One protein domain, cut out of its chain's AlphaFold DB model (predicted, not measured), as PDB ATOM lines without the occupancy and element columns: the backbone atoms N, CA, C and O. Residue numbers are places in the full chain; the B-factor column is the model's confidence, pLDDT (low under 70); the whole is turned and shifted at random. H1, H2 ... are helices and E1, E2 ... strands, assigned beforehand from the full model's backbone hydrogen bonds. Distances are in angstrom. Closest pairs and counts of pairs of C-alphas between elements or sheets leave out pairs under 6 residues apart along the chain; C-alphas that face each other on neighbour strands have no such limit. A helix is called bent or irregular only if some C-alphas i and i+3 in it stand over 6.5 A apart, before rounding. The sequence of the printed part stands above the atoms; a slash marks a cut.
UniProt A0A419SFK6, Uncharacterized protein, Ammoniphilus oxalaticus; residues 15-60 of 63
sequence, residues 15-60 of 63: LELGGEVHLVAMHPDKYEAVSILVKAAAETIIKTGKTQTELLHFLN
ATOM      1  N   LEU A  15     182.258  -6.427 115.544       93.19
ATOM      2  CA  LEU A  15     181.403  -5.346 115.048       93.19
ATOM      3  C   LEU A  15     180.130  -5.917 114.438       93.19
ATOM      4  O   LEU A  15     180.187  -6.833 113.623       93.19
ATOM      5  N   GLU A  16     178.989  -5.345 114.805       95.19
ATOM      6  CA  GLU A  16     177.727  -5.618 114.128       95.19
ATOM      7  C   GLU A  16     177.566  -4.658 112.944       95.19
ATOM      8  O   GLU A  16     177.618  -3.438 113.113       95.19
ATOM      9  N   LEU A  17     177.368  -5.206 111.746       95.06
ATOM     10  CA  LEU A  17     177.079  -4.447 110.531       95.06
ATOM     11  C   LEU A  17     175.955  -5.163 109.786       95.06
ATOM     12  O   LEU A  17     176.100  -6.321 109.410       95.06
ATOM     13  N   GLY A  18     174.818  -4.489 109.597       94.19
ATOM     14  CA  GLY A  18     173.681  -5.070 108.872       94.19
ATOM     15  C   GLY A  18     173.068  -6.310 109.536       94.19
ATOM     16  O   GLY A  18     172.558  -7.171 108.830       94.19
ATOM     17  N   GLY A  19     173.121  -6.418 110.868       95.94
ATOM     18  CA  GLY A  19     172.612  -7.576 111.616       95.94
ATOM     19  C   GLY A  19     173.568  -8.775 111.671       95.94
ATOM     20  O   GLY A  19     173.229  -9.790 112.278       95.94
ATOM     21  N   GLU A  20     174.761  -8.667 111.081       91.69
ATOM     22  CA  GLU A  20     175.790  -9.707 111.112       91.69
ATOM     23  C   GLU A  20     176.981  -9.297 111.986       91.69
ATOM     24  O   GLU A  20     177.432  -8.147 111.973       91.69
ATOM     25  N   VAL A  21     177.517 -10.260 112.742       91.38
ATOM     26  CA  VAL A  21     178.661 -10.058 113.639       91.38
ATOM     27  C   VAL A  21     179.958 -10.398 112.914       91.38
ATOM     28  O   VAL A  21     180.162 -11.527 112.477       91.38
ATOM     29  N   HIS A  22     180.866  -9.431 112.857       89.69
ATOM     30  CA  HIS A  22     182.143  -9.524 112.163       89.69
ATOM     31  C   HIS A  22     183.298  -9.474 113.155       89.69
ATOM     32  O   HIS A  22     183.321  -8.626 114.047       89.69
ATOM     33  N   LEU A  23     184.298 -10.335 112.968       90.62
ATOM     34  CA  LEU A  23     185.578 -10.195 113.658       90.62
ATOM     35  C   LEU A  23     186.411  -9.109 112.979       90.62
ATOM     36  O   LEU A  23     186.586  -9.120 111.760       90.62
ATOM     37  N   VAL A  24     186.953  -8.184 113.768       91.38
ATOM     38  CA  VAL A  24     187.762  -7.087 113.237       91.38
ATOM     39  C   VAL A  24     189.238  -7.453 113.255       91.38
ATOM     40  O   VAL A  24     189.799  -7.762 114.304       91.38
ATOM     41  N   ALA A  25     189.883  -7.342 112.096       90.44
ATOM     42  CA  ALA A  25     191.334  -7.354 111.987       90.44
ATOM     43  C   ALA A  25     191.874  -5.918 111.995       90.44
ATOM     44  O   ALA A  25     191.323  -5.021 111.356       90.44
ATOM     45  N   MET A  26     192.971  -5.700 112.715       93.19
ATOM     46  CA  MET A  26     193.644  -4.408 112.813       93.19
ATOM     47  C   MET A  26     195.147  -4.587 112.618       93.19
ATOM     48  O   MET A  26     195.687  -5.670 112.847       93.19
ATOM     49  N   HIS A  27     195.833  -3.509 112.234       96.62
ATOM     50  CA  HIS A  27     197.290  -3.483 112.332       96.62
ATOM     51  C   HIS A  27     197.729  -3.644 113.801       96.62
ATOM     52  O   HIS A  27     197.007  -3.183 114.694       96.62
ATOM     53  N   PRO A  28     198.882  -4.289 114.066       93.88
ATOM     54  CA  PRO A  28     199.303  -4.629 115.427       93.88
ATOM     55  C   PRO A  28     199.387  -3.435 116.388       93.88
ATOM     56  O   PRO A  28     198.945  -3.540 117.526       93.88
ATOM     57  N   ASP A  29     199.882  -2.293 115.912       96.56
ATOM     58  CA  ASP A  29     200.001  -1.041 116.669       96.56
ATOM     59  C   ASP A  29     198.633  -0.490 117.108       96.56
ATOM     60  O   ASP A  29     198.429  -0.116 118.266       96.56
ATOM     61  N   LYS A  30     197.653  -0.501 116.198       96.50
ATOM     62  CA  LYS A  30     196.274  -0.084 116.491       96.50
ATOM     63  C   LYS A  30     195.593  -1.055 117.447       96.50
ATOM     64  O   LYS A  30     194.900  -0.626 118.367       96.50
ATOM     65  N   TYR A  31     195.798  -2.353 117.236       94.12
ATOM     66  CA  TYR A  31     195.252  -3.395 118.099       94.12
ATOM     67  C   TYR A  31     195.771  -3.268 119.537       94.12
ATOM     68  O   TYR A  31     194.989  -3.369 120.485       94.12
ATOM     69  N   GLU A  32     197.069  -3.012 119.708       94.00
ATOM     70  CA  GLU A  32     197.686  -2.811 121.019       94.00
ATOM     71  C   GLU A  32     197.087  -1.597 121.738       94.00
ATOM     72  O   GLU A  32     196.623  -1.724 122.875       94.00
ATOM     73  N   ALA A  33     196.997  -0.452 121.053       95.44
ATOM     74  CA  ALA A  33     196.411   0.762 121.617       95.44
ATOM     75  C   ALA A  33     194.952   0.553 122.064       95.44
ATOM     76  O   ALA A  33     194.589   0.889 123.194       95.44
ATOM     77  N   VAL A  34     194.118  -0.056 121.213       94.81
ATOM     78  CA  VAL A  34     192.715  -0.356 121.549       94.81
ATOM     79  C   VAL A  34     192.630  -1.339 122.719       94.81
ATOM     80  O   VAL A  34     191.832  -1.134 123.632       94.81
ATOM     81  N   SER A  35     193.475  -2.371 122.743       94.06
ATOM     82  CA  SER A  35     193.489  -3.369 123.820       94.06
ATOM     83  C   SER A  35     193.820  -2.749 125.178       94.06
ATOM     84  O   SER A  35     193.184  -3.094 126.175       94.06
ATOM     85  N   ILE A  36     194.784  -1.826 125.225       94.62
ATOM     86  CA  ILE A  36     195.142  -1.096 126.450       94.62
ATOM     87  C   ILE A  36     193.948  -0.274 126.943       94.62
ATOM     88  O   ILE A  36     193.593  -0.357 128.119       94.62
ATOM     89  N   LEU A  37     193.298   0.472 126.047       94.88
ATOM     90  CA  LEU A  37     192.154   1.314 126.403       94.88
ATOM     91  C   LEU A  37     190.963   0.492 126.902       94.88
ATOM     92  O   LEU A  37     190.378   0.832 127.927       94.88
ATOM     93  N   VAL A  38     190.636  -0.616 126.231       94.44
ATOM     94  CA  VAL A  38     189.550  -1.514 126.653       94.44
ATOM     95  C   VAL A  38     189.831  -2.096 128.037       94.44
ATOM     96  O   VAL A  38     188.947  -2.087 128.890       94.44
ATOM     97  N   LYS A  39     191.061  -2.562 128.292       93.19
ATOM     98  CA  LYS A  39     191.443  -3.094 129.609       93.19
ATOM     99  C   LYS A  39     191.371  -2.022 130.696       93.19
ATOM    100  O   LYS A  39     190.876  -2.299 131.781       93.19
ATOM    101  N   ALA A  40     191.828  -0.805 130.409       92.75
ATOM    102  CA  ALA A  40     191.772   0.302 131.360       92.75
ATOM    103  C   ALA A  40     190.331   0.749 131.672       92.75
ATOM    104  O   ALA A  40     190.052   1.152 132.799       92.75
ATOM    105  N   ALA A  41     189.424   0.660 130.695       93.88
ATOM    106  CA  ALA A  41     188.024   1.056 130.831       93.88
ATOM    107  C   ALA A  41     187.103  -0.054 131.379       93.88
ATOM    108  O   ALA A  41     185.942   0.211 131.685       93.88
ATOM    109  N   ALA A  42     187.573  -1.300 131.480       90.94
ATOM    110  CA  ALA A  42     186.748  -2.424 131.906       90.94
ATOM    111  C   ALA A  42     186.417  -2.356 133.410       90.94
ATOM    112  O   ALA A  42     187.269  -2.603 134.261       90.94
ATOM    113  N   GLU A  43     185.154  -2.083 133.741       90.50
ATOM    114  CA  GLU A  43     184.689  -2.015 135.136       90.50
ATOM    115  C   GLU A  43     184.168  -3.358 135.666       90.50
ATOM    116  O   GLU A  43     184.321  -3.679 136.845       90.50
ATOM    117  N   THR A  44     183.537  -4.158 134.800       88.00
ATOM    118  CA  THR A  44     182.893  -5.427 135.167       88.00
ATOM    119  C   THR A  44     183.233  -6.515 134.156       88.00
ATOM    120  O   THR A  44     183.250  -6.280 132.952       88.00
ATOM    121  N   ILE A  45     183.474  -7.733 134.652       87.06
ATOM    122  CA  ILE A  45     183.803  -8.905 133.834       87.06
ATOM    123  C   ILE A  45     182.797 -10.009 134.147       87.06
ATOM    124  O   ILE A  45     182.691 -10.457 135.290       87.06
ATOM    125  N   ILE A  46     182.074 -10.464 133.125       88.12
ATOM    126  CA  ILE A  46     181.066 -11.523 133.237       88.12
ATOM    127  C   ILE A  46     181.545 -12.737 132.443       88.12
ATOM    128  O   ILE A  46     181.898 -12.635 131.269       88.12
ATOM    129  N   LYS A  47     181.566 -13.910 133.082       90.50
ATOM    130  CA  LYS A  47     181.968 -15.160 132.432       90.50
ATOM    131  C   LYS A  47     180.858 -15.633 131.492       90.50
ATOM    132  O   LYS A  47     179.757 -15.926 131.942       90.50
ATOM    133  N   THR A  48     181.173 -15.781 130.208       89.69
ATOM    134  CA  THR A  48     180.227 -16.249 129.174       89.69
ATOM    135  C   THR A  48     179.993 -17.762 129.199       89.69
ATOM    136  O   THR A  48     179.077 -18.261 128.557       89.69
ATOM    137  N   GLY A  49     180.847 -18.514 129.900       91.69
ATOM    138  CA  GLY A  49     180.831 -19.979 129.885       91.69
ATOM    139  C   GLY A  49     181.384 -20.595 128.595       91.69
ATOM    140  O   GLY A  49     181.318 -21.810 128.447       91.69
ATOM    141  N   LYS A  50     181.935 -19.777 127.689       91.31
ATOM    142  CA  LYS A  50     182.524 -20.201 126.415       91.31
ATOM    143  C   LYS A  50     184.037 -20.049 126.417       91.31
ATOM    144  O   LYS A  50     184.578 -19.093 126.972       91.31
ATOM    145  N   THR A  51     184.713 -21.008 125.805       90.81
ATOM    146  CA  THR A  51     186.158 -20.985 125.562       90.81
ATOM    147  C   THR A  51     186.491 -20.156 124.321       90.81
ATOM    148  O   THR A  51     185.645 -19.942 123.452       90.81
ATOM    149  N   GLN A  52     187.752 -19.736 124.192       86.25
ATOM    150  CA  GLN A  52     188.232 -19.080 122.971       86.25
ATOM    151  C   GLN A  52     188.049 -19.981 121.738       86.25
ATOM    152  O   GLN A  52     187.700 -19.492 120.671       86.25
ATOM    153  N   THR A  53     188.238 -21.295 121.879       89.38
ATOM    154  CA  THR A  53     188.038 -22.261 120.790       89.38
ATOM    155  C   THR A  53     186.590 -22.286 120.308       89.38
ATOM    156  O   THR A  53     186.351 -22.273 119.105       89.38
ATOM    157  N   GLU A  54     185.617 -22.270 121.226       90.44
ATOM    158  CA  GLU A  54     184.194 -22.193 120.864       90.44
ATOM    159  C   GLU A  54     183.849 -20.874 120.166       90.44
ATOM    160  O   GLU A  54     183.066 -20.880 119.220       90.44
ATOM    161  N   LEU A  55     184.447 -19.756 120.595       87.62
ATOM    162  CA  LEU A  55     184.285 -18.475 119.906       87.62
ATOM    163  C   LEU A  55     184.831 -18.548 118.474       87.62
ATOM    164  O   LEU A  55     184.149 -18.146 117.540       87.62
ATOM    165  N   LEU A  56     186.035 -19.086 118.284       86.19
ATOM    166  CA  LEU A  56     186.631 -19.231 116.953       86.19
ATOM    167  C   LEU A  56     185.799 -20.148 116.049       86.19
ATOM    168  O   LEU A  56     185.627 -19.846 114.871       86.19
ATOM    169  N   HIS A  57     185.233 -21.221 116.607       88.50
ATOM    170  CA  HIS A  57     184.304 -22.090 115.889       88.50
ATOM    171  C   HIS A  57     183.025 -21.345 115.482       88.50
ATOM    172  O   HIS A  57     182.595 -21.457 114.341       88.50
ATOM    173  N   PHE A  58     182.437 -20.547 116.383       87.88
ATOM    174  CA  PHE A  58     181.293 -19.684 116.062       87.88
ATOM    175  C   PHE A  58     181.610 -18.700 114.924       87.88
ATOM    176  O   PHE A  58     180.777 -18.482 114.051       87.88
ATOM    177  N   LEU A  59     182.828 -18.152 114.904       85.00
ATOM    178  CA  LEU A  59     183.296 -17.225 113.871       85.00
ATOM    179  C   LEU A  59     183.694 -17.919 112.555       85.00
ATOM    180  O   LEU A  59     184.214 -17.252 111.664       85.00
ATOM    181  N   ASN A  60     183.494 -19.238 112.432       84.19
ATOM    182  CA  ASN A  60     183.951 -20.052 111.301       84.19
ATOM    183  C   ASN A  60     185.446 -19.861 110.980       84.19
ATOM    184  O   ASN A  60     185.869 -19.977 109.830       84.19
TER     185      ASN A  60
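What this domain is: This is residues 15 to 60 of the 63 residues of an uncharacterized protein of Ammoniphilus oxalaticus (UniProt A0A419SFK6). The backbone makes an open, loose frame round an empty middle: a small two-stranded hairpin, E1 and E2, forms one side, the long helix H1 a second, the drawn-out stretch of residues 42 to 51 a third, and the short helix H2 a fourth. The two helices stand on opposite sides of the frame with no contact between them. The printed part has 46 residues with two named strands and two named helices, in the order E1, E2, H1, H2; the sheet's order is E1 - E2, antiparallel, and the class is mixed, helices and strands. The whole is loose, with a radius of gyration of the C-alphas of 12.9 A and spans of 27 by 25 by 21 A.

Where its parts are: Begin at C-alpha 15, at (181.403, -5.346, 115.048), where strand E1, residues 15 to 17, starts; it is 6.3 A from first to last C-alpha. After Gly 18 and Gly 19 you reach strand E2, residues 20 to 23, 10.1 A long. Go on to C-alpha 28 at (199.303, -4.629, 115.427): from there helix H1, residues 28 to 41, runs 19.9 A to C-alpha 41 at (188.024, 1.056, 130.831). Ten residues later comes helix H2, residues 52 to 58, 9.8 A long, which ends with C-alpha 58 at (181.293, -19.684, 116.062).

How they stand to each other: Look first at E1 and E2, a hairpin of antiparallel neighbour strands with 144 degrees between their directions. The C-alphas of Glu 16 and Val 21 face each other at 4.6 A. Across the pair, N 15 and O 22 are 2.9 A apart and N 22 and O 15 are 2.8 A apart, both within hydrogen-bond range. Walking outward, you find E1 and H1 apart, with no C-alpha of the one within 8 A of the other. E1 and H2 are apart by the same measure, and so are E2 and H2. H1 and H2, which follow each other in the chain, are apart too. In H1 and H2 every O i to N i+4 pair is within hydrogen-bond range, and neither helix is bent.

The domain as a whole: The two C-alphas farthest apart are those of Asp 29 and Gly 49, at 30.0 A, while those of Leu 15 and Asn 60, the first and last printed, are 15.4 A apart. Residues 35 to 55 stand free, of which 35 to 41 belong to H1 and 52 to 55 to H2; residues 27 to 33, of which 28 to 33 belong to H1, stand free as well. The links E1 to E2 and E2 to H1 are tight, and the link H1 to H2, 10 residues, is short. The printed part has no cut. In the B-factor column of this model the mean pLDDT of the printed part is 91.6, and no printed residue is under 70.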